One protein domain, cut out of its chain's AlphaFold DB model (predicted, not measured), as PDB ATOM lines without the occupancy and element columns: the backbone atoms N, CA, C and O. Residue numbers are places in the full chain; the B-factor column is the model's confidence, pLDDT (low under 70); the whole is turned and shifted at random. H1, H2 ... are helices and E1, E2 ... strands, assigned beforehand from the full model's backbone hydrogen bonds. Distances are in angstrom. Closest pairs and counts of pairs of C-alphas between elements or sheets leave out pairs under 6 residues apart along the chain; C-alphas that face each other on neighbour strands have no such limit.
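Overview. This is residues 87 to 253 of the 564 residues of an uncharacterized protein of Pundamilia nyererei (UniProt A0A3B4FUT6). One long, strongly twisted sheet of ten strands runs the length of the domain as two halves side by side, E2 E1 E5 E3 E4 and E7 E6 E10 E8 E9, joined where E4 pairs with E7. Each half has a helix on the same face of the sheet: the first half curls round H1, and H3 packs on E7 in the second, while the short H2 follows H1 at the far end of the first half. The printed part has 167 residues with three named helices and ten named strands, in chain order E1 E2 H1 H2 E3 E4 E5 E6 E7 H3 E8 E9 E10; the sheet is mixed, in the order E2 E1 E5 E3 E4 E7 E6 E10 E8 E9. The class is mixed, helices and strands, though under half of the residues are in named elements. The whole is compact, with a radius of gyration of the C-alphas of 15.8 A and spans of 45 by 33 by 28 A.

Arrangement. In the sheet, E4, residues 140 to 142, and E7, residues 195 to 202, are parallel neighbours, with N 141 and O 196 2.8 A apart. E3, residues 129 to 133, forms a hairpin with E4, with N 133 and O 140 at 2.8 A. E5, residues 156 to 161, is antiparallel to E3, with N 130 and O 160 at 2.8 A. E1, residues 87 to 92, is parallel to E5, with N 91 and O 157 at 2.8 A. E2, residues 97 to 102, an edge strand, forms a hairpin with E1, with N 90 and O 98 at 2.8 A. Beyond E7, E6, residues 183 to 190, forms a hairpin with it at 154 degrees, with N 188 and O 197 at 2.8 A. E10, residues 248 to 252, is parallel to E6, their directions 63 degrees apart, with N 249 and O 187 at 2.8 A. Its pairing is staggered: residues 248 to 249 pair with E6, and residues 249 to 252 with E8, residues 225 to 228. E10 and E8 are antiparallel, with N 252 and O 225 at 2.8 A. E9, residues 234 to 236, the other edge strand, forms a hairpin with E8, with N 226 and O 235 at 2.7 A. H1, residues 108 to 113, is on the sheet; its closest C-alphas to E2 are those of Ala 111 and Cys 102, 6.7 A apart. H2, residues 116 to 119, is not on the sheet, but only just, with 4 pairs of C-alphas within 10 A. H1 and H2 only just touch, only at the corner, with 3 pairs of C-alphas within 8 A, the closest being Thr 113 and Lys 119 at 4.4 A. H3, residues 207 to 214, is on the same face as H1 at a height over the sheet of 7.0 A; it is over none of the strands, only just, with 2 of its 8 C-alphas falling on E7. The closest C-alphas of H3 and E7 are those of Ala 210 and Gly 201, 5.3 A apart. H1 and H3 are apart. Two split strand-helix-strand units, each with two strands between its own two in the sheet, are E2, H1 H2, E3 and E7, H3, E8; both crossovers are right-handed. In H1 and H3 every O i to N i+4 pair is within hydrogen-bond range; H2 is too short for such a pair, and its one O i to N i+3 pair is not within range.

Along the chain. E1 begins at C-alpha 87, (123.820, 80.434, 83.928). E7 is 23.5 A long and E6 22.4 A; E5 is 16.9 A, E1 16.7 A and E2 16.2 A. H3, the longest helix, is 10.7 A, from C-alpha 207 at (95.688, 88.746, 86.188). E10 is 13.3 A and ends at C-alpha 252, (86.870, 80.882, 80.958).

Size, cuts and confidence. The two C-alphas farthest apart are those of Asn 116 and Lys 232, at 47.0 A. The printed part has no cut. The long links are E4 to E5, E5 to E6, with 21 residues, and E9 to E10. Mean pLDDT of the printed part is 78.4; 41 residues are under 70, among them 115 to 125, 168 to 176 and 190 to 195.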
ATOM      1  N   GLN A  87     123.580  80.931  85.280       81.56
ATOM      2  CA  GLN A  87     123.820  80.434  83.928       81.56
ATOM      3  C   GLN A  87     122.588  79.712  83.397       81.56
ATOM      4  O   GLN A  87     121.958  78.944  84.113       81.56
ATOM      5  N   PHE A  88     122.295  79.849  82.107       85.88
ATOM      6  CA  PHE A  88     121.306  78.999  81.437       85.88
ATOM      7  C   PHE A  88     121.826  78.510  80.086       85.88
ATOM      8  O   PHE A  88     122.860  78.961  79.589       85.88
ATOM      9  N   ARG A  89     121.150  77.522  79.500       87.12
ATOM     10  CA  ARG A  89     121.555  76.870  78.251       87.12
ATOM     11  C   ARG A  89     120.572  77.166  77.131       87.12
ATOM     12  O   ARG A  89     119.379  77.287  77.366       87.12
ATOM     13  N   VAL A  90     121.066  77.252  75.902       85.31
ATOM     14  CA  VAL A  90     120.267  77.579  74.716       85.31
ATOM     15  C   VAL A  90     120.524  76.574  73.598       85.31
ATOM     16  O   VAL A  90     121.678  76.353  73.229       85.31
ATOM     17  N   LYS A  91     119.458  76.005  73.024       84.81
ATOM     18  CA  LYS A  91     119.480  75.135  71.839       84.81
ATOM     19  C   LYS A  91     118.876  75.863  70.631       84.81
ATOM     20  O   LYS A  91     117.773  76.401  70.700       84.81
ATOM     21  N   LEU A  92     119.600  75.872  69.510       70.81
ATOM     22  CA  LEU A  92     119.252  76.611  68.286       70.81
ATOM     23  C   LEU A  92     119.177  75.652  67.095       70.81
ATOM     24  O   LEU A  92     120.174  75.495  66.397       70.81
ATOM     25  N   SER A  93     118.025  74.994  66.894       61.75
ATOM     26  CA  SER A  93     117.624  74.155  65.727       61.75
ATOM     27  C   SER A  93     118.611  73.076  65.213       61.75
ATOM     28  O   SER A  93     118.298  72.334  64.288       61.75
ATOM     29  N   SER A  94     119.787  72.983  65.814       61.12
ATOM     30  CA  SER A  94     120.897  72.057  65.634       61.12
ATOM     31  C   SER A  94     121.126  71.381  66.986       61.12
ATOM     32  O   SER A  94     120.658  71.877  68.015       61.12
ATOM     33  N   ASP A  95     121.815  70.245  67.017       60.97
ATOM     34  CA  ASP A  95     122.080  69.529  68.273       60.97
ATOM     35  C   ASP A  95     123.084  70.234  69.207       60.97
ATOM     36  O   ASP A  95     123.378  69.733  70.292       60.97
ATOM     37  N   ASP A  96     123.543  71.433  68.846       72.19
ATOM     38  CA  ASP A  96     124.445  72.238  69.659       72.19
ATOM     39  C   ASP A  96     123.700  72.977  70.783       72.19
ATOM     40  O   ASP A  96     122.683  73.642  70.571       72.19
ATOM     41  N   THR A  97     124.251  72.891  71.996       80.88
ATOM     42  CA  THR A  97     123.765  73.587  73.196       80.88
ATOM     43  C   THR A  97     124.817  74.581  73.678       80.88
ATOM     44  O   THR A  97     125.977  74.223  73.876       80.88
ATOM     45  N   TYR A  98     124.416  75.830  73.893       83.00
ATOM     46  CA  TYR A  98     125.296  76.935  74.279       83.00
ATOM     47  C   TYR A  98     125.004  77.369  75.711       83.00
ATOM     48  O   TYR A  98     123.847  77.399  76.104       83.00
ATOM     49  N   THR A  99     126.028  77.717  76.489       84.75
ATOM     50  CA  THR A  99     125.851  78.281  77.840       84.75
ATOM     51  C   THR A  99     125.893  79.807  77.772       84.75
ATOM     52  O   THR A  99     126.766  80.371  77.101       84.75
ATOM     53  N   ILE A 100     124.931  80.450  78.432       83.12
ATOM     54  CA  ILE A 100     124.786  81.897  78.578       83.12
ATOM     55  C   ILE A 100     125.054  82.255  80.039       83.12
ATOM     56  O   ILE A 100     124.428  81.695  80.937       83.12
ATOM     57  N   ASP A 101     125.979  83.187  80.253       80.19
ATOM     58  CA  ASP A 101     126.325  83.730  81.563       80.19
ATOM     59  C   ASP A 101     125.614  85.071  81.767       80.19
ATOM     60  O   ASP A 101     125.870  86.031  81.036       80.19
ATOM     61  N   CYS A 102     124.739  85.158  82.769       74.81
ATOM     62  CA  CYS A 102     124.079  86.408  83.132       74.81
ATOM     63  C   CYS A 102     124.802  87.072  84.300       74.81
ATOM     64  O   CYS A 102     124.731  86.606  85.436       74.81
ATOM     65  N   VAL A 103     125.463  88.192  84.005       69.69
ATOM     66  CA  VAL A 103     126.159  89.039  84.989       69.69
ATOM     67  C   VAL A 103     125.277  90.163  85.548       69.69
ATOM     68  O   VAL A 103     125.625  90.790  86.545       69.69
ATOM     69  N   GLN A 104     124.132  90.428  84.905       69.38
ATOM     70  CA  GLN A 104     123.126  91.412  85.316       69.38
ATOM     71  C   GLN A 104     121.708  90.930  84.945       69.38
ATOM     72  O   GLN A 104     121.569  90.210  83.947       69.38
ATOM     73  N   PRO A 105     120.662  91.294  85.716       76.12
ATOM     74  CA  PRO A 105     119.284  90.957  85.379       76.12
ATOM     75  C   PRO A 105     118.878  91.605  84.052       76.12
ATOM     76  O   PRO A 105     118.984  92.813  83.877       76.12
ATOM     77  N   CYS A 106     118.402  90.800  83.112       80.06
ATOM     78  CA  CYS A 106     117.956  91.236  81.793       80.06
ATOM     79  C   CYS A 106     116.878  90.283  81.272       80.06
ATOM     80  O   CYS A 106     116.560  89.268  81.906       80.06
ATOM     81  N   THR A 107     116.257  90.616  80.144       86.44
ATOM     82  CA  THR A 107     115.362  89.657  79.494       86.44
ATOM     83  C   THR A 107     116.180  88.518  78.889       86.44
ATOM     84  O   THR A 107     117.342  88.683  78.512       86.44
ATOM     85  N   VAL A 108     115.575  87.342  78.766       84.94
ATOM     86  CA  VAL A 108     116.212  86.176  78.150       84.94
ATOM     87  C   VAL A 108     116.703  86.504  76.735       84.94
ATOM     88  O   VAL A 108     117.838  86.170  76.393       84.94
ATOM     89  N   LEU A 109     115.901  87.203  75.923       84.06
ATOM     90  CA  LEU A 109     116.297  87.568  74.560       84.06
ATOM     91  C   LEU A 109     117.477  88.553  74.534       84.06
ATOM     92  O   LEU A 109     118.384  88.395  73.713       84.06
ATOM     93  N   GLU A 110     117.521  89.533  75.440       82.12
ATOM     94  CA  GLU A 110     118.677  90.427  75.594       82.12
ATOM     95  C   GLU A 110     119.928  89.653  76.016       82.12
ATOM     96  O   GLU A 110     120.984  89.828  75.410       82.12
ATOM     97  N   ALA A 111     119.814  88.737  76.983       81.31
ATOM     98  CA  ALA A 111     120.924  87.889  77.414       81.31
ATOM     99  C   ALA A 111     121.511  87.091  76.237       81.31
ATOM    100  O   ALA A 111     122.728  87.070  76.041       81.31
ATOM    101  N   ILE A 112     120.654  86.514  75.388       79.38
ATOM    102  CA  ILE A 112     121.065  85.768  74.192       79.38
ATOM    103  C   ILE A 112     121.703  86.690  73.144       79.38
ATOM    104  O   ILE A 112     122.691  86.324  72.514       79.38
ATOM    105  N   THR A 113     121.159  87.884  72.920       76.81
ATOM    106  CA  THR A 113     121.592  88.769  71.821       76.81
ATOM    107  C   THR A 113     122.723  89.732  72.197       76.81
ATOM    108  O   THR A 113     123.349  90.309  71.302       76.81
ATOM    109  N   SER A 114     123.040  89.858  73.489       72.50
ATOM    110  CA  SER A 114     124.102  90.715  74.038       72.50
ATOM    111  C   SER A 114     125.505  90.365  73.525       72.50
ATOM    112  O   SER A 114     126.351  91.242  73.346       72.50
ATOM    113  N   SER A 115     125.760  89.090  73.218       67.56
ATOM    114  CA  SER A 115     127.045  88.621  72.703       67.56
ATOM    115  C   SER A 115     127.037  88.481  71.182       67.56
ATOM    116  O   SER A 115     126.198  87.792  70.598       67.56
ATOM    117  N   ASN A 116     128.065  89.028  70.522       61.50
ATOM    118  CA  ASN A 116     128.296  88.864  69.078       61.50
ATOM    119  C   ASN A 116     128.369  87.392  68.629       61.50
ATOM    120  O   ASN A 116     128.153  87.101  67.450       61.50
ATOM    121  N   LYS A 117     128.676  86.475  69.558       62.84
ATOM    122  CA  LYS A 117     128.724  85.028  69.327       62.84
ATOM    123  C   LYS A 117     127.337  84.445  69.042       62.84
ATOM    124  O   LYS A 117     127.206  83.612  68.154       62.84
ATOM    125  N   TYR A 118     126.318  84.921  69.753       64.06
ATOM    126  CA  TYR A 118     124.967  84.356  69.759       64.06
ATOM    127  C   TYR A 118     123.974  85.209  68.951       64.06
ATOM    128  O   TYR A 118     123.044  84.684  68.342       64.06
ATOM    129  N   LYS A 119     124.244  86.514  68.809       66.38
ATOM    130  CA  LYS A 119     123.450  87.461  68.010       66.38
ATOM    131  C   LYS A 119     123.258  87.049  66.547       66.38
ATOM    132  O   LYS A 119     122.194  87.264  65.983       66.38
ATOM    133  N   LYS A 120     124.269  86.443  65.913       62.78
ATOM    134  CA  LYS A 120     124.180  85.968  64.514       62.78
ATOM    135  C   LYS A 120     123.323  84.704  64.351       62.78
ATOM    136  O   LYS A 120     123.081  84.282  63.222       62.78
ATOM    137  N   MET A 121     122.926  84.080  65.460       63.06
ATOM    138  CA  MET A 121     122.257  82.780  65.481       63.06
ATOM    139  C   MET A 121     120.730  82.898  65.571       63.06
ATOM    140  O   MET A 121     120.035  81.977  65.151       63.06
ATOM    141  N   VAL A 122     120.206  84.042  66.028       69.25
ATOM    142  CA  VAL A 122     118.776  84.377  65.964       69.25
ATOM    143  C   VAL A 122     118.488  85.020  64.603       69.25
ATOM    144  O   VAL A 122     119.046  86.065  64.271       69.25
ATOM    145  N   LYS A 123     117.656  84.378  63.773       64.56
ATOM    146  CA  LYS A 123     117.326  84.840  62.414       64.56
ATOM    147  C   LYS A 123     115.896  85.387  62.366       64.56
ATOM    148  O   LYS A 123     114.959  84.614  62.204       64.56
ATOM    149  N   GLY A 124     115.725  86.704  62.447       65.56
ATOM    150  CA  GLY A 124     114.413  87.349  62.311       65.56
ATOM    151  C   GLY A 124     114.285  88.627  63.138       65.56
ATOM    152  O   GLY A 124     115.237  89.029  63.798       65.56
ATOM    153  N   ALA A 125     113.115  89.266  63.075       66.44
ATOM    154  CA  ALA A 125     112.737  90.330  64.007       66.44
ATOM    155  C   ALA A 125     112.289  89.723  65.348       66.44
ATOM    156  O   ALA A 125     111.738  88.625  65.348       66.44
ATOM    157  N   ASP A 126     112.461  90.439  66.463       70.56
ATOM    158  CA  ASP A 126     112.142  89.948  67.819       70.56
ATOM    159  C   ASP A 126     110.707  89.409  67.928       70.56
ATOM    160  O   ASP A 126     110.473  88.337  68.475       70.56
ATOM    161  N   VAL A 127     109.759  90.078  67.266       67.69
ATOM    162  CA  VAL A 127     108.334  89.704  67.205       67.69
ATOM    163  C   VAL A 127     108.041  88.360  66.513       67.69
ATOM    164  O   VAL A 127     106.892  87.915  66.496       67.69
ATOM    165  N   ASN A 128     109.058  87.726  65.923       78.00
ATOM    166  CA  ASN A 128     108.991  86.436  65.234       78.00
ATOM    167  C   ASN A 128     109.691  85.305  66.016       78.00
ATOM    168  O   ASN A 128     109.709  84.159  65.550       78.00
ATOM    169  N   VAL A 129     110.318  85.620  67.154       81.12
ATOM    170  CA  VAL A 129     111.083  84.675  67.974       81.12
ATOM    171  C   VAL A 129     110.144  83.931  68.921       81.12
ATOM    172  O   VAL A 129     109.288  84.529  69.560       81.12
ATOM    173  N   ILE A 130     110.322  82.616  69.023       81.12
ATOM    174  CA  ILE A 130     109.661  81.760  70.008       81.12
ATOM    175  C   ILE A 130     110.739  81.200  70.928       81.12
ATOM    176  O   ILE A 130     111.710  80.601  70.454       81.12
ATOM    177  N   ILE A 131     110.539  81.366  72.234       86.31
ATOM    178  CA  ILE A 131     111.400  80.808  73.274       86.31
ATOM    179  C   ILE A 131     110.606  79.730  74.012       86.31
ATOM    180  O   ILE A 131     109.533  79.986  74.559       86.31
ATOM    181  N   GLN A 132     111.126  78.510  74.007       87.25
ATOM    182  CA  GLN A 132     110.567  77.375  74.732       87.25
ATOM    183  C   GLN A 132     111.480  77.038  75.905       87.25
ATOM    184  O   GLN A 132     112.698  77.029  75.750       87.25
ATOM    185  N   MET A 133     110.896  76.774  77.066       86.50
ATOM    186  CA  MET A 133     111.577  76.442  78.312       86.50
ATOM    187  C   MET A 133     111.163  75.037  78.756       86.50
ATOM    188  O   MET A 133     109.971  74.719  78.735       86.50
ATOM    189  N   GLY A 134     112.140  74.224  79.159       79.12
ATOM    190  CA  GLY A 134     111.940  72.834  79.572       79.12
ATOM    191  C   GLY A 134     112.047  71.816  78.429       79.12
ATOM    192  O   GLY A 134     112.356  72.143  77.283       79.12
ATOM    193  N   THR A 135     111.806  70.543  78.756       70.00
ATOM    194  CA  THR A 135     111.821  69.413  77.809       70.00
ATOM    195  C   THR A 135     110.729  68.402  78.152       70.00
ATOM    196  O   THR A 135     110.534  68.108  79.330       70.00
ATOM    197  N   GLY A 136     110.091  67.788  77.151       68.44
ATOM    198  CA  GLY A 136     109.084  66.743  77.378       68.44
ATOM    199  C   GLY A 136     107.749  67.310  77.873       68.44
ATOM    200  O   GLY A 136     107.298  68.329  77.366       68.44
ATOM    201  N   ASP A 137     107.125  66.670  78.863       62.66
ATOM    202  CA  ASP A 137     105.780  67.033  79.356       62.66
ATOM    203  C   ASP A 137     105.725  68.370  80.139       62.66
ATOM    204  O   ASP A 137     104.638  68.876  80.435       62.66
ATOM    205  N   ASP A 138     106.884  68.960  80.453       67.75
ATOM    206  CA  ASP A 138     107.026  70.256  81.135       67.75
ATOM    207  C   ASP A 138     107.386  71.407  80.173       67.75
ATOM    208  O   ASP A 138     107.751  72.503  80.603       67.75
ATOM    209  N   GLU A 139     107.285  71.178  78.859       79.94
ATOM    210  CA  GLU A 139     107.570  72.195  77.850       79.94
ATOM    211  C   GLU A 139     106.581  73.369  77.941       79.94
ATOM    212  O   GLU A 139     105.350  73.218  77.924       79.94
ATOM    213  N   SER A 140     107.139  74.577  78.037       85.81
ATOM    214  CA  SER A 140     106.359  75.806  78.098       85.81
ATOM    215  C   SER A 140     106.923  76.899  77.201       85.81
ATOM    216  O   SER A 140     108.130  77.074  77.076       85.81
ATOM    217  N   ILE A 141     106.041  77.659  76.559       87.12
ATOM    218  CA  ILE A 141     106.427  78.805  75.736       87.12
ATOM    219  C   ILE A 141     106.504  80.028  76.649       87.12
ATOM    220  O   ILE A 141     105.497  80.421  77.246       87.12
ATOM    221  N   VAL A 142     107.675  80.651  76.737       88.50
ATOM    222  CA  VAL A 142     107.910  81.895  77.489       88.50
ATOM    223  C   VAL A 142     107.953  83.078  76.522       88.50
ATOM    224  O   VAL A 142     108.235  82.878  75.337       88.50
ATOM    225  N   PRO A 143     107.620  84.296  76.970       87.12
ATOM    226  CA  PRO A 143     107.612  85.431  76.071       87.12
ATOM    227  C   PRO A 143     109.028  85.988  75.836       87.12
ATOM    228  O   PRO A 143     109.946  85.710  76.611       87.12
ATOM    229  N   THR A 144     109.242  86.791  74.790       84.19
ATOM    230  CA  THR A 144     110.594  87.304  74.464       84.19
ATOM    231  C   THR A 144     111.206  88.200  75.547       84.19
ATOM    232  O   THR A 144     112.424  88.215  75.730       84.19
ATOM    233  N   HIS A 145     110.371  88.880  76.328       86.56
ATOM    234  CA  HIS A 145     110.730  89.704  77.486       86.56
ATOM    235  C   HIS A 145     110.814  88.927  78.809       86.56
ATOM    236  O   HIS A 145     110.863  89.542  79.876       86.56
ATOM    237  N   PHE A 146     110.835  87.589  78.780       88.75
ATOM    238  CA  PHE A 146     110.886  86.786  80.003       88.75
ATOM    239  C   PHE A 146     112.123  87.134  80.860       88.75
ATOM    240  O   PHE A 146     113.231  87.190  80.320       88.75
ATOM    241  N   PRO A 147     111.980  87.363  82.178       88.69
ATOM    242  CA  PRO A 147     113.092  87.700  83.064       88.69
ATOM    243  C   PRO A 147     114.096  86.553  83.188       88.69
ATOM    244  O   PRO A 147     113.707  85.448  83.569       88.69
ATOM    245  N   CYS A 148     115.394  86.806  82.984       86.44
ATOM    246  CA  CYS A 148     116.407  85.780  83.238       86.44
ATOM    247  C   CYS A 148     116.413  85.250  84.693       86.44
ATOM    248  O   CYS A 148     116.574  84.047  84.848       86.44
ATOM    249  N   PRO A 149     116.089  86.022  85.762       85.56
ATOM    250  CA  PRO A 149     115.990  85.461  87.114       85.56
ATOM    251  C   PRO A 149     114.871  84.422  87.285       85.56
ATOM    252  O   PRO A 149     114.872  83.687  88.269       85.56
ATOM    253  N   CYS A 150     113.899  84.371  86.365       87.69
ATOM    254  CA  CYS A 150     112.843  83.354  86.325       87.69
ATOM    255  C   CYS A 150     113.268  82.058  85.634       87.69
ATOM    256  O   CYS A 150     112.508  81.092  85.670       87.69
ATOM    257  N   VAL A 151     114.465  82.023  85.051       87.31
ATOM    258  CA  VAL A 151     115.060  80.837  84.443       87.31
ATOM    259  C   VAL A 151     115.891  80.106  85.498       87.31
ATOM    260  O   VAL A 151     116.679  80.714  86.221       87.31
ATOM    261  N   GLY A 152     115.683  78.794  85.616       81.12
ATOM    262  CA  GLY A 152     116.457  77.956  86.527       81.12
ATOM    263  C   GLY A 152     117.937  77.903  86.142       81.12
ATOM    264  O   GLY A 152     118.299  78.044  84.973       81.12
ATOM    265  N   ASP A 153     118.806  77.668  87.123       78.25
ATOM    266  CA  ASP A 153     120.233  77.505  86.847       78.25
ATOM    267  C   ASP A 153     120.457  76.242  85.995       78.25
ATOM    268  O   ASP A 153     119.946  75.163  86.297       78.25
ATOM    269  N   HIS A 154     121.191  76.397  84.894       76.25
ATOM    270  CA  HIS A 154     121.398  75.409  83.829       76.25
ATOM    271  C   HIS A 154     120.141  74.942  83.064       76.25
ATOM    272  O   HIS A 154     120.240  73.974  82.299       76.25
ATOM    273  N   GLU A 155     119.005  75.633  83.207       85.50
ATOM    274  CA  GLU A 155     117.775  75.369  82.447       85.50
ATOM    275  C   GLU A 155     118.030  75.473  80.935       85.50
ATOM    276  O   GLU A 155     118.833  76.297  80.485       85.50
ATOM    277  N   VAL A 156     117.366  74.631  80.138       86.88
ATOM    278  CA  VAL A 156     117.549  74.601  78.680       86.88
ATOM    279  C   VAL A 156     116.403  75.335  77.996       86.88
ATOM    280  O   VAL A 156     115.242  74.949  78.106       86.88
ATOM    281  N   LEU A 157     116.752  76.368  77.235       88.38
ATOM    282  CA  LEU A 157     115.840  77.120  76.389       88.38
ATOM    283  C   LEU A 157     116.028  76.729  74.923       88.38
ATOM    284  O   LEU A 157     117.144  76.747  74.405       88.38
ATOM    285  N   THR A 158     114.946  76.418  74.221       86.81
ATOM    286  CA  THR A 158     114.965  76.172  72.775       86.81
ATOM    287  C   THR A 158     114.445  77.398  72.040       86.81
ATOM    288  O   THR A 158     113.350  77.883  72.320       86.81
ATOM    289  N   ILE A 159     115.230  77.911  71.092       84.31
ATOM    290  CA  ILE A 159     114.868  79.091  70.300       84.31
ATOM    291  C   ILE A 159     114.504  78.660  68.886       84.31
ATOM    292  O   ILE A 159     115.258  77.947  68.215       84.31
ATOM    293  N   SER A 160     113.368  79.154  68.403       81.56
ATOM    294  CA  SER A 160     112.952  79.024  67.008       81.56
ATOM    295  C   SER A 160     112.384  80.342  66.478       81.56
ATOM    296  O   SER A 160     112.027  81.233  67.245       81.56
ATOM    297  N   CYS A 161     112.326  80.494  65.155       76.19
ATOM    298  CA  CYS A 161     111.771  81.683  64.507       76.19
ATOM    299  C   CYS A 161     110.697  81.271  63.500       76.19
ATOM    300  O   CYS A 161     110.890  80.315  62.744       76.19
ATOM    301  N   LYS A 162     109.584  82.010  63.455       74.06
ATOM    302  CA  LYS A 162     108.537  81.847  62.435       74.06
ATOM    303  C   LYS A 162     108.537  83.018  61.451       74.06
ATOM    304  O   LYS A 162     109.097  84.075  61.708       74.06
ATOM    305  N   SER A 163     107.920  82.824  60.288       66.38
ATOM    306  CA  SER A 163     107.700  83.897  59.307       66.38
ATOM    307  C   SER A 163     106.591  84.870  59.722       66.38
ATOM    308  O   SER A 163     106.538  85.986  59.217       66.38
ATOM    309  N   GLU A 164     105.710  84.440  60.624       70.75
ATOM    310  CA  GLU A 164     104.574  85.206  61.130       70.75
ATOM    311  C   GLU A 164     104.899  85.852  62.479       70.75
ATOM    312  O   GLU A 164     105.723  85.347  63.245       70.75
ATOM    313  N   LYS A 165     104.209  86.956  62.770       70.50
ATOM    314  CA  LYS A 165     104.308  87.675  64.038       70.50
ATOM    315  C   LYS A 165     103.666  86.846  65.152       70.50
ATOM    316  O   LYS A 165     102.465  86.593  65.104       70.50
ATOM    317  N   VAL A 166     104.461  86.445  66.139       67.75
ATOM    318  CA  VAL A 166     104.030  85.603  67.270       67.75
ATOM    319  C   VAL A 166     103.807  86.398  68.556       67.75
ATOM    320  O   VAL A 166     103.082  85.938  69.431       67.75
ATOM    321  N   GLU A 167     104.359  87.612  68.644       73.25
ATOM    322  CA  GLU A 167     104.170  88.535  69.769       73.25
ATOM    323  C   GLU A 167     103.886  89.956  69.264       73.25
ATOM    324  O   GLU A 167     104.422  90.407  68.245       73.25
ATOM    325  N   SER A 168     103.019  90.696  69.959       66.19
ATOM    326  CA  SER A 168     102.869  92.135  69.711       66.19
ATOM    327  C   SER A 168     104.086  92.899  70.241       66.19
ATOM    328  O   SER A 168     104.602  92.584  71.305       66.19
ATOM    329  N   ALA A 169     104.551  93.917  69.504       54.72
ATOM    330  CA  ALA A 169     105.587  94.818  70.000       54.72
ATOM    331  C   ALA A 169     104.987  95.639  71.149       54.72
ATOM    332  O   ALA A 169     104.251  96.597  70.912       54.72
ATOM    333  N   GLN A 170     105.236  95.216  72.383       54.84
ATOM    334  CA  GLN A 170     104.856  95.961  73.572       54.84
ATOM    335  C   GLN A 170     105.939  97.008  73.843       54.84
ATOM    336  O   GLN A 170     107.135  96.711  73.834       54.84
ATOM    337  N   VAL A 171     105.525  98.252  74.080       44.53
ATOM    338  CA  VAL A 171     106.402  99.279  74.649       44.53
ATOM    339  C   VAL A 171     106.592  98.892  76.111       44.53
ATOM    340  O   VAL A 171     105.737  99.163  76.949       44.53
ATOM    341  N   HIS A 172     107.653  98.151  76.423       48.56
ATOM    342  CA  HIS A 172     107.981  97.863  77.812       48.56
ATOM    343  C   HIS A 172     108.455  99.156  78.481       48.56
ATOM    344  O   HIS A 172     109.593  99.576  78.295       48.56
ATOM    345  N   ASP A 173     107.578  99.763  79.283       43.00
ATOM    346  CA  ASP A 173     107.856 100.970  80.081       43.00
ATOM    347  C   ASP A 173     108.947 100.772  81.155       43.00
ATOM    348  O   ASP A 173     109.334 101.710  81.849       43.00
ATOM    349  N   SER A 174     109.500  99.566  81.287       46.38
ATOM    350  CA  SER A 174     110.654  99.294  82.137       46.38
ATOM    351  C   SER A 174     111.548  98.236  81.499       46.38
ATOM    352  O   SER A 174     111.188  97.063  81.460       46.38
ATOM    353  N   LYS A 175     112.761  98.627  81.092       54.94
ATOM    354  CA  LYS A 175     113.882  97.702  80.823       54.94
ATOM    355  C   LYS A 175     114.430  97.034  82.098       54.94
ATOM    356  O   LYS A 175     115.467  96.385  82.058       54.94
ATOM    357  N   ILE A 176     113.770  97.234  83.239       60.41
ATOM    358  CA  ILE A 176     114.232  96.761  84.539       60.41
ATOM    359  C   ILE A 176     113.744  95.336  84.756       60.41
ATOM    360  O   ILE A 176     112.540  95.066  84.737       60.41
ATOM    361  N   VAL A 177     114.690  94.446  85.025       72.31
ATOM    362  CA  VAL A 177     114.424  93.082  85.461       72.31
ATOM    363  C   VAL A 177     114.729  92.966  86.955       72.31
ATOM    364  O   VAL A 177     115.835  93.250  87.400       72.31
ATOM    365  N   HIS A 178     113.730  92.571  87.739       75.88
ATOM    366  CA  HIS A 178     113.812  92.432  89.193       75.88
ATOM    367  C   HIS A 178     114.332  91.040  89.608       75.88
ATOM    368  O   HIS A 178     114.369  90.126  88.786       75.88
ATOM    369  N   PRO A 179     114.715  90.823  90.878       78.19
ATOM    370  CA  PRO A 179     115.029  89.488  91.386       78.19
ATOM    371  C   PRO A 179     113.839  88.512  91.302       78.19
ATOM    372  O   PRO A 179     112.678  88.917  91.210       78.19
ATOM    373  N   ARG A 180     114.115  87.202  91.349       83.56
ATOM    374  CA  ARG A 180     113.104  86.144  91.140       83.56
ATOM    375  C   ARG A 180     111.888  86.253  92.067       83.56
ATOM    376  O   ARG A 180     110.762  85.982  91.650       83.56
ATOM    377  N   ASP A 181     112.101  86.623  93.322       83.19
ATOM    378  CA  ASP A 181     111.066  86.706  94.352       83.19
ATOM    379  C   ASP A 181     110.065  87.848  94.126       83.19
ATOM    380  O   ASP A 181     108.960  87.792  94.676       83.19
ATOM    381  N   ALA A 182     110.394  88.818  93.269       84.94
ATOM    382  CA  ALA A 182     109.485  89.877  92.839       84.94
ATOM    383  C   ALA A 182     108.426  89.397  91.831       84.94
ATOM    384  O   ALA A 182     107.413  90.075  91.643       84.94
ATOM    385  N   TYR A 183     108.625  88.238  91.196       89.56
ATOM    386  CA  TYR A 183     107.735  87.718  90.159       89.56
ATOM    387  C   TYR A 183     106.834  86.586  90.656       89.56
ATOM    388  O   TYR A 183     107.192  85.826  91.557       89.56
ATOM    389  N   SER A 184     105.668  86.474  90.022       92.94
ATOM    390  CA  SER A 184     104.822  85.281  90.037       92.94
ATOM    391  C   SER A 184     104.772  84.701  88.623       92.94
ATOM    392  O   SER A 184     104.514  85.445  87.671       92.94
ATOM    393  N   VAL A 185     105.051  83.402  88.481       92.75
ATOM    394  CA  VAL A 185     105.068  82.674  87.199       92.75
ATOM    395  C   VAL A 185     103.992  81.594  87.213       92.75
ATOM    396  O   VAL A 185     103.914  80.801  88.148       92.75
ATOM    397  N   PHE A 186     103.145  81.560  86.187       93.31
ATOM    398  CA  PHE A 186     102.013  80.635  86.086       93.31
ATOM    399  C   PHE A 186     101.743  80.243  84.630       93.31
ATOM    400  O   PHE A 186     102.317  80.809  83.703       93.31
ATOM    401  N   TYR A 187     100.894  79.237  84.417       90.50
ATOM    402  CA  TYR A 187     100.819  78.541  83.131       90.50
ATOM    403  C   TYR A 187      99.387  78.407  82.616       90.50
ATOM    404  O   TYR A 187      98.465  78.157  83.393       90.50
ATOM    405  N   PHE A 188      99.213  78.487  81.299       85.88
ATOM    406  CA  PHE A 188      97.950  78.220  80.610       85.88
ATOM    407  C   PHE A 188      98.043  76.990  79.719       85.88
ATOM    408  O   PHE A 188      99.028  76.812  79.009       85.88
ATOM    409  N   ASP A 189      97.006  76.157  79.727       76.19
ATOM    410  CA  ASP A 189      96.907  75.022  78.805       76.19
ATOM    411  C   ASP A 189      96.545  75.496  77.389       76.19
ATOM    412  O   ASP A 189      95.572  76.235  77.192       76.19
ATOM    413  N   THR A 190      97.321  75.068  76.393       67.06
ATOM    414  CA  THR A 190      97.011  75.290  74.976       67.06
ATOM    415  C   THR A 190      96.407  74.014  74.387       67.06
ATOM    416  O   THR A 190      96.894  72.917  74.643       67.06
ATOM    417  N   LYS A 191      95.294  74.155  73.640       51.75
ATOM    418  CA  LYS A 191      94.386  73.076  73.182       51.75
ATOM    419  C   LYS A 191      95.055  71.692  73.043       51.75
ATOM    420  O   LYS A 191      95.590  71.379  71.983       51.75
ATOM    421  N   GLY A 192      94.920  70.848  74.071       45.44
ATOM    422  CA  GLY A 192      95.271  69.424  74.007       45.44
ATOM    423  C   GLY A 192      96.246  68.901  75.065       45.44
ATOM    424  O   GLY A 192      96.595  67.728  74.978       45.44
ATOM    425  N   GLY A 193      96.676  69.701  76.052       48.97
ATOM    426  CA  GLY A 193      97.453  69.205  77.197       48.97
ATOM    427  C   GLY A 193      98.908  68.827  76.897       48.97
ATOM    428  O   GLY A 193      99.525  68.152  77.713       48.97
ATOM    429  N   GLN A 194      99.446  69.234  75.741       45.75
ATOM    430  CA  GLN A 194     100.821  68.926  75.320       45.75
ATOM    431  C   GLN A 194     101.779  70.123  75.362       45.75
ATOM    432  O   GLN A 194     102.977  69.902  75.299       45.75
ATOM    433  N   ASN A 195     101.288  71.366  75.473       63.19
ATOM    434  CA  ASN A 195     102.132  72.566  75.530       63.19
ATOM    435  C   ASN A 195     101.513  73.626  76.447       63.19
ATOM    436  O   ASN A 195     100.350  74.003  76.265       63.19
ATOM    437  N   TYR A 196     102.295  74.149  77.392       80.75
ATOM    438  CA  TYR A 196     101.853  75.234  78.270       80.75
ATOM    439  C   TYR A 196     102.327  76.601  77.772       80.75
ATOM    440  O   TYR A 196     103.437  76.756  77.270       80.75
ATOM    441  N   LEU A 197     101.506  77.630  77.951       86.12
ATOM    442  CA  LEU A 197     101.921  79.019  77.789       86.12
ATOM    443  C   LEU A 197     102.318  79.568  79.163       86.12
ATOM    444  O   LEU A 197     101.475  79.660  80.055       86.12
ATOM    445  N   CYS A 198     103.595  79.895  79.348       89.44
ATOM    446  CA  CYS A 198     104.129  80.430  80.597       89.44
ATOM    447  C   CYS A 198     103.969  81.949  80.628       89.44
ATOM    448  O   CYS A 198     104.523  82.635  79.773       89.44
ATOM    449  N   VAL A 199     103.238  82.468  81.610       90.44
ATOM    450  CA  VAL A 199     102.992  83.897  81.824       90.44
ATOM    451  C   VAL A 199     103.629  84.320  83.139       90.44
ATOM    452  O   VAL A 199     103.645  83.565  84.114       90.44
ATOM    453  N   TYR A 200     104.148  85.543  83.174       92.12
ATOM    454  CA  TYR A 200     104.736  86.115  84.377       92.12
ATOM    455  C   TYR A 200     104.216  87.527  84.638       92.12
ATOM    456  O   TYR A 200     103.741  88.228  83.745       92.12
ATOM    457  N   GLY A 201     104.353  87.966  85.882       89.81
ATOM    458  CA  GLY A 201     104.137  89.354  86.254       89.81
ATOM    459  C   GLY A 201     104.787  89.690  87.588       89.81
ATOM    460  O   GLY A 201     105.099  88.801  88.381       89.81
ATOM    461  N   GLY A 202     104.998  90.981  87.836       87.88
ATOM    462  CA  GLY A 202     105.421  91.450  89.155       87.88
ATOM    463  C   GLY A 202     104.315  91.223  90.184       87.88
ATOM    464  O   GLY A 202     103.144  91.480  89.898       87.88
ATOM    465  N   LYS A 203     104.664  90.758  91.382       87.88
ATOM    466  CA  LYS A 203     103.703  90.612  92.481       87.88
ATOM    467  C   LYS A 203     103.004  91.947  92.760       87.88
ATOM    468  O   LYS A 203     103.612  93.013  92.726       87.88
ATOM    469  N   GLY A 204     101.708  91.883  93.026       85.38
ATOM    470  CA  GLY A 204     100.828  93.014  93.278       85.38
ATOM    471  C   GLY A 204      99.977  93.437  92.081       85.38
ATOM    472  O   GLY A 204      98.978  94.120  92.313       85.38
ATOM    473  N   ILE A 205     100.320  93.022  90.853       87.44
ATOM    474  CA  ILE A 205      99.499  93.285  89.659       87.44
ATOM    475  C   ILE A 205      98.369  92.262  89.522       87.44
ATOM    476  O   ILE A 205      98.422  91.157  90.074       87.44
ATOM    477  N   THR A 206      97.341  92.639  88.769       92.44
ATOM    478  CA  THR A 206      96.188  91.783  88.481       92.44
ATOM    479  C   THR A 206      96.466  90.788  87.354       92.44
ATOM    480  O   THR A 206      97.357  90.988  86.524       92.44
ATOM    481  N   VAL A 207      95.666  89.723  87.288       88.38
ATOM    482  CA  VAL A 207      95.688  88.746  86.188       88.38
ATOM    483  C   VAL A 207      95.534  89.440  84.828       88.38
ATOM    484  O   VAL A 207      96.339  89.210  83.930       88.38
ATOM    485  N   ALA A 208      94.555  90.337  84.674       87.56
ATOM    486  CA  ALA A 208      94.319  91.066  83.428       87.56
ATOM    487  C   ALA A 208      95.533  91.902  82.992       87.56
ATOM    488  O   ALA A 208      95.893  91.916  81.815       87.56
ATOM    489  N   GLU A 209      96.191  92.578  83.937       86.56
ATOM    490  CA  GLU A 209      97.405  93.350  83.657       86.56
ATOM    491  C   GLU A 209      98.572  92.451  83.237       86.56
ATOM    492  O   GLU A 209      99.308  92.819  82.320       86.56
ATOM    493  N   ALA A 210      98.727  91.279  83.860       88.44
ATOM    494  CA  ALA A 210      99.758  90.309  83.497       88.44
ATOM    495  C   ALA A 210      99.571  89.791  82.059       88.44
ATOM    496  O   ALA A 210     100.503  89.876  81.262       88.44
ATOM    497  N   LEU A 211      98.358  89.352  81.687       87.31
ATOM    498  CA  LEU A 211      98.069  88.884  80.320       87.31
ATOM    499  C   LEU A 211      98.244  90.000  79.282       87.31
ATOM    500  O   LEU A 211      98.774  89.764  78.199       87.31
ATOM    501  N   LYS A 212      97.841  91.232  79.614       84.44
ATOM    502  CA  LYS A 212      98.011  92.380  78.717       84.44
ATOM    503  C   LYS A 212      99.487  92.690  78.451       84.44
ATOM    504  O   LYS A 212      99.851  92.988  77.317       84.44
ATOM    505  N   ARG A 213     100.335  92.612  79.485       84.25
ATOM    506  CA  ARG A 213     101.789  92.844  79.388       84.25
ATOM    507  C   ARG A 213     102.541  91.710  78.700       84.25
ATOM    508  O   ARG A 213     103.640  91.930  78.204       84.25
ATOM    509  N   ASP A 214     101.979  90.508  78.692       84.94
ATOM    510  CA  ASP A 214     102.573  89.332  78.064       84.94
ATOM    511  C   ASP A 214     102.633  89.448  76.528       84.94
ATOM    512  O   ASP A 214     103.464  88.822  75.884       84.94
ATOM    513  N   GLY A 215     101.782  90.278  75.916       76.19
ATOM    514  CA  GLY A 215     101.888  90.644  74.498       76.19
ATOM    515  C   GLY A 215     101.526  89.540  73.494       76.19
ATOM    516  O   GLY A 215     101.339  89.858  72.314       76.19
ATOM    517  N   ARG A 216     101.367  88.286  73.943       83.31
ATOM    518  CA  ARG A 216     100.853  87.140  73.163       83.31
ATOM    519  C   ARG A 216      99.327  87.018  73.192       83.31
ATOM    520  O   ARG A 216      98.757  86.325  72.357       83.31
ATOM    521  N   PHE A 217      98.658  87.717  74.110       80.31
ATOM    522  CA  PHE A 217      97.197  87.823  74.172       80.31
ATOM    523  C   PHE A 217      96.754  89.096  73.437       80.31
ATOM    524  O   PHE A 217      96.807  90.190  73.992       80.31
ATOM    525  N   THR A 218      96.386  88.975  72.159       60.34
ATOM    526  CA  THR A 218      96.079  90.133  71.291       60.34
ATOM    527  C   THR A 218      94.617  90.572  71.308       60.34
ATOM    528  O   THR A 218      94.318  91.677  70.859       60.34
ATOM    529  N   ASP A 219      93.721  89.731  71.817       64.88
ATOM    530  CA  ASP A 219      92.286  90.009  71.870       64.88
ATOM    531  C   ASP A 219      91.928  90.725  73.181       64.88
ATOM    532  O   ASP A 219      92.441  90.380  74.249       64.88
ATOM    533  N   ASP A 220      91.027  91.711  73.122       68.12
ATOM    534  CA  ASP A 220      90.419  92.275  74.331       68.12
ATOM    535  C   ASP A 220      89.472  91.229  74.930       68.12
ATOM    536  O   ASP A 220      88.344  91.043  74.471       68.12
ATOM    537  N   LEU A 221      89.968  90.496  75.928       65.19
ATOM    538  CA  LEU A 221      89.239  89.403  76.572       65.19
ATOM    539  C   LEU A 221      88.078  89.893  77.456       65.19
ATOM    540  O   LEU A 221      87.312  89.066  77.951       65.19
ATOM    541  N   GLY A 222      87.928  91.207  77.672       76.88
ATOM    542  CA  GLY A 222      86.904  91.754  78.559       76.88
ATOM    543  C   GLY A 222      87.014  91.194  79.984       76.88
ATOM    544  O   GLY A 222      88.105  91.109  80.548       76.88
ATOM    545  N   TYR A 223      85.879  90.824  80.583       80.19
ATOM    546  CA  TYR A 223      85.868  90.081  81.848       80.19
ATOM    547  C   TYR A 223      86.070  88.587  81.589       80.19
ATOM    548  O   TYR A 223      85.372  88.001  80.760       80.19
ATOM    549  N   PHE A 224      86.963  87.960  82.351       83.12
ATOM    550  CA  PHE A 224      87.222  86.526  82.275       83.12
ATOM    551  C   PHE A 224      87.608  85.951  83.641       83.12
ATOM    552  O   PHE A 224      88.014  86.673  84.552       83.12
ATOM    553  N   GLU A 225      87.501  84.632  83.774       87.62
ATOM    554  CA  GLU A 225      87.923  83.886  84.961       87.62
ATOM    555  C   GLU A 225      89.000  82.870  84.575       87.62
ATOM    556  O   GLU A 225      88.967  82.288  83.492       87.62
ATOM    557  N   LEU A 226      89.944  82.622  85.474       88.56
ATOM    558  CA  LEU A 226      90.872  81.507  85.389       88.56
ATOM    559  C   LEU A 226      90.340  80.344  86.215       88.56
ATOM    560  O   LEU A 226      89.996  80.518  87.379       88.56
ATOM    561  N   VAL A 227      90.318  79.149  85.636       87.19
ATOM    562  CA  VAL A 227      90.000  77.908  86.348       87.19
ATOM    563  C   VAL A 227      91.280  77.105  86.500       87.19
ATOM    564  O   VAL A 227      91.884  76.704  85.506       87.19
ATOM    565  N   ASN A 228      91.702  76.863  87.738       89.19
ATOM    566  CA  ASN A 228      92.849  76.010  88.015       89.19
ATOM    567  C   ASN A 228      92.540  74.574  87.568       89.19
ATOM    568  O   ASN A 228      91.504  73.995  87.904       89.19
ATOM    569  N   ILE A 229      93.444  73.990  86.790       85.44
ATOM    570  CA  ILE A 229      93.247  72.678  86.173       85.44
ATOM    571  C   ILE A 229      93.176  71.571  87.233       85.44
ATOM    572  O   ILE A 229      92.408  70.620  87.050       85.44
ATOM    573  N   ASN A 230      93.906  71.726  88.342       84.25
ATOM    574  CA  ASN A 230      94.080  70.703  89.371       84.25
ATOM    575  C   ASN A 230      92.908  70.653  90.362       84.25
ATOM    576  O   ASN A 230      92.329  69.592  90.575       84.25
ATOM    577  N   ASP A 231      92.551  71.790  90.961       86.88
ATOM    578  CA  ASP A 231      91.554  71.873  92.044       86.88
ATOM    579  C   ASP A 231      90.216  72.496  91.607       86.88
ATOM    580  O   ASP A 231      89.260  72.516  92.381       86.88
ATOM    581  N   LYS A 232      90.125  72.964  90.354       86.69
ATOM    582  CA  LYS A 232      88.959  73.657  89.780       86.69
ATOM    583  C   LYS A 232      88.597  74.973  90.480       86.69
ATOM    584  O   LYS A 232      87.524  75.517  90.210       86.69
ATOM    585  N   CYS A 233      89.471  75.524  91.327       86.25
ATOM    586  CA  CYS A 233      89.278  76.845  91.918       86.25
ATOM    587  C   CYS A 233      89.290  77.933  90.841       86.25
ATOM    588  O   CYS A 233      90.067  77.879  89.884       86.25
ATOM    589  N   LYS A 234      88.422  78.927  91.029       87.00
ATOM    590  CA  LYS A 234      88.285  80.080  90.143       87.00
ATOM    591  C   LYS A 234      89.085  81.270  90.667       87.00
ATOM    592  O   LYS A 234      89.139  81.488  91.875       87.00
ATOM    593  N   THR A 235      89.672  82.033  89.758       87.12
ATOM    594  CA  THR A 235      90.370  83.299  90.019       87.12
ATOM    595  C   THR A 235      89.870  84.326  89.014       87.12
ATOM    596  O   THR A 235      89.872  84.059  87.815       87.12
ATOM    597  N   GLU A 236      89.407  85.481  89.473       89.62
ATOM    598  CA  GLU A 236      88.870  86.522  88.593       89.62
ATOM    599  C   GLU A 236      90.002  87.278  87.883       89.62
ATOM    600  O   GLU A 236      91.118  87.386  88.395       89.62
ATOM    601  N   CYS A 237      89.738  87.862  86.707       86.00
ATOM    602  CA  CYS A 237      90.752  88.639  85.983       86.00
ATOM    603  C   CYS A 237      91.263  89.872  86.761       86.00
ATOM    604  O   CYS A 237      92.320  90.411  86.436       86.00
ATOM    605  N   THR A 238      90.533  90.326  87.786       88.88
ATOM    606  CA  THR A 238      90.916  91.429  88.682       88.88
ATOM    607  C   THR A 238      91.706  90.991  89.915       88.88
ATOM    608  O   THR A 238      92.199  91.851  90.646       88.88
ATOM    609  N   ASP A 239      91.849  89.688  90.160       91.44
ATOM    610  CA  ASP A 239      92.609  89.182  91.302       91.44
ATOM    611  C   ASP A 239      94.115  89.359  91.102       91.44
ATOM    612  O   ASP A 239      94.630  89.375  89.981       91.44
ATOM    613  N   LYS A 240      94.842  89.472  92.218       94.69
ATOM    614  CA  LYS A 240      96.305  89.570  92.219       94.69
ATOM    615  C   LYS A 240      96.959  88.237  91.879       94.69
ATOM    616  O   LYS A 240      96.537  87.185  92.359       94.69
ATOM    617  N   ILE A 241      98.067  88.300  91.147       93.88
ATOM    618  CA  ILE A 241      98.795  87.100  90.711       93.88
ATOM    619  C   ILE A 241      99.675  86.456  91.797       93.88
ATOM    620  O   ILE A 241     100.254  85.395  91.567       93.88
ATOM    621  N   ASP A 242      99.789  87.066  92.980       92.69
ATOM    622  CA  ASP A 242     100.744  86.699  94.043       92.69
ATOM    623  C   ASP A 242     100.658  85.227  94.469       92.69
ATOM    624  O   ASP A 242     101.664  84.622  94.831       92.69
ATOM    625  N   ASN A 243      99.458  84.644  94.395       89.31
ATOM    626  CA  ASN A 243      99.168  83.274  94.818       89.31
ATOM    627  C   ASN A 243      99.013  82.292  93.643       89.31
ATOM    628  O   ASN A 243      98.481  81.191  93.832       89.31
ATOM    629  N   LEU A 244      99.412  82.690  92.430       91.94
ATOM    630  CA  LEU A 244      99.288  81.878  91.213       91.94
ATOM    631  C   LEU A 244     100.563  81.104  90.860       91.94
ATOM    632  O   LEU A 244     100.538  80.294  89.939       91.94
ATOM    633  N   GLU A 245     101.638  81.309  91.618       93.75
ATOM    634  CA  GLU A 245     102.954  80.706  91.402       93.75
ATOM    635  C   GLU A 245     102.877  79.188  91.141       93.75
ATOM    636  O   GLU A 245     102.321  78.425  91.935       93.75
ATOM    637  N   ASN A 246     103.446  78.768  90.010       89.31
ATOM    638  CA  ASN A 246     103.508  77.396  89.499       89.31
ATOM    639  C   ASN A 246     102.157  76.686  89.307       89.31
ATOM    640  O   ASN A 246     102.108  75.464  89.144       89.31
ATOM    641  N   LYS A 247     101.042  77.425  89.292       91.81
ATOM    642  CA  LYS A 247      99.714  76.866  89.009       91.81
ATOM    643  C   LYS A 247      99.403  76.891  87.513       91.81
ATOM    644  O   LYS A 247      99.899  77.731  86.762       91.81
ATOM    645  N   LYS A 248      98.555  75.948  87.096       89.88
ATOM    646  CA  LYS A 248      98.132  75.744  85.706       89.88
ATOM    647  C   LYS A 248      96.645  76.077  85.570       89.88
ATOM    648  O   LYS A 248      95.834  75.573  86.349       89.88
ATOM    649  N   PHE A 249      96.288  76.898  84.588       89.19
ATOM    650  CA  PHE A 249      94.947  77.457  84.428       89.19
ATOM    651  C   PHE A 249      94.376  77.252  83.024       89.19
ATOM    652  O   PHE A 249      95.096  77.138  82.034       89.19
ATOM    653  N   GLN A 250      93.050  77.280  82.951       85.12
ATOM    654  CA  GLN A 250      92.282  77.457  81.726       85.12
ATOM    655  C   GLN A 250      91.510  78.781  81.806       85.12
ATOM    656  O   GLN A 250      90.952  79.104  82.854       85.12
ATOM    657  N   ILE A 251      91.471  79.544  80.711       83.19
ATOM    658  CA  ILE A 251      90.693  80.788  80.632       83.19
ATOM    659  C   ILE A 251      89.228  80.445  80.330       83.19
ATOM    660  O   ILE A 251      88.932  79.739  79.364       83.19
ATOM    661  N   CYS A 252      88.312  80.971  81.138       78.62
ATOM    662  CA  CYS A 252      86.870  80.882  80.958       78.62
ATOM    663  C   CYS A 252      86.290  82.270  80.666       78.62
ATOM    664  O   CYS A 252      86.318  83.161  81.513       78.62
ATOM    665  N   LEU A 253      85.733  82.433  79.465       70.31
ATOM    666  CA  LEU A 253      84.978  83.623  79.078       70.31
ATOM    667  C   LEU A 253      83.494  83.423  79.435       70.31
ATOM    668  O   LEU A 253      82.958  82.337  79.177       70.31
TER     669      LEU A 253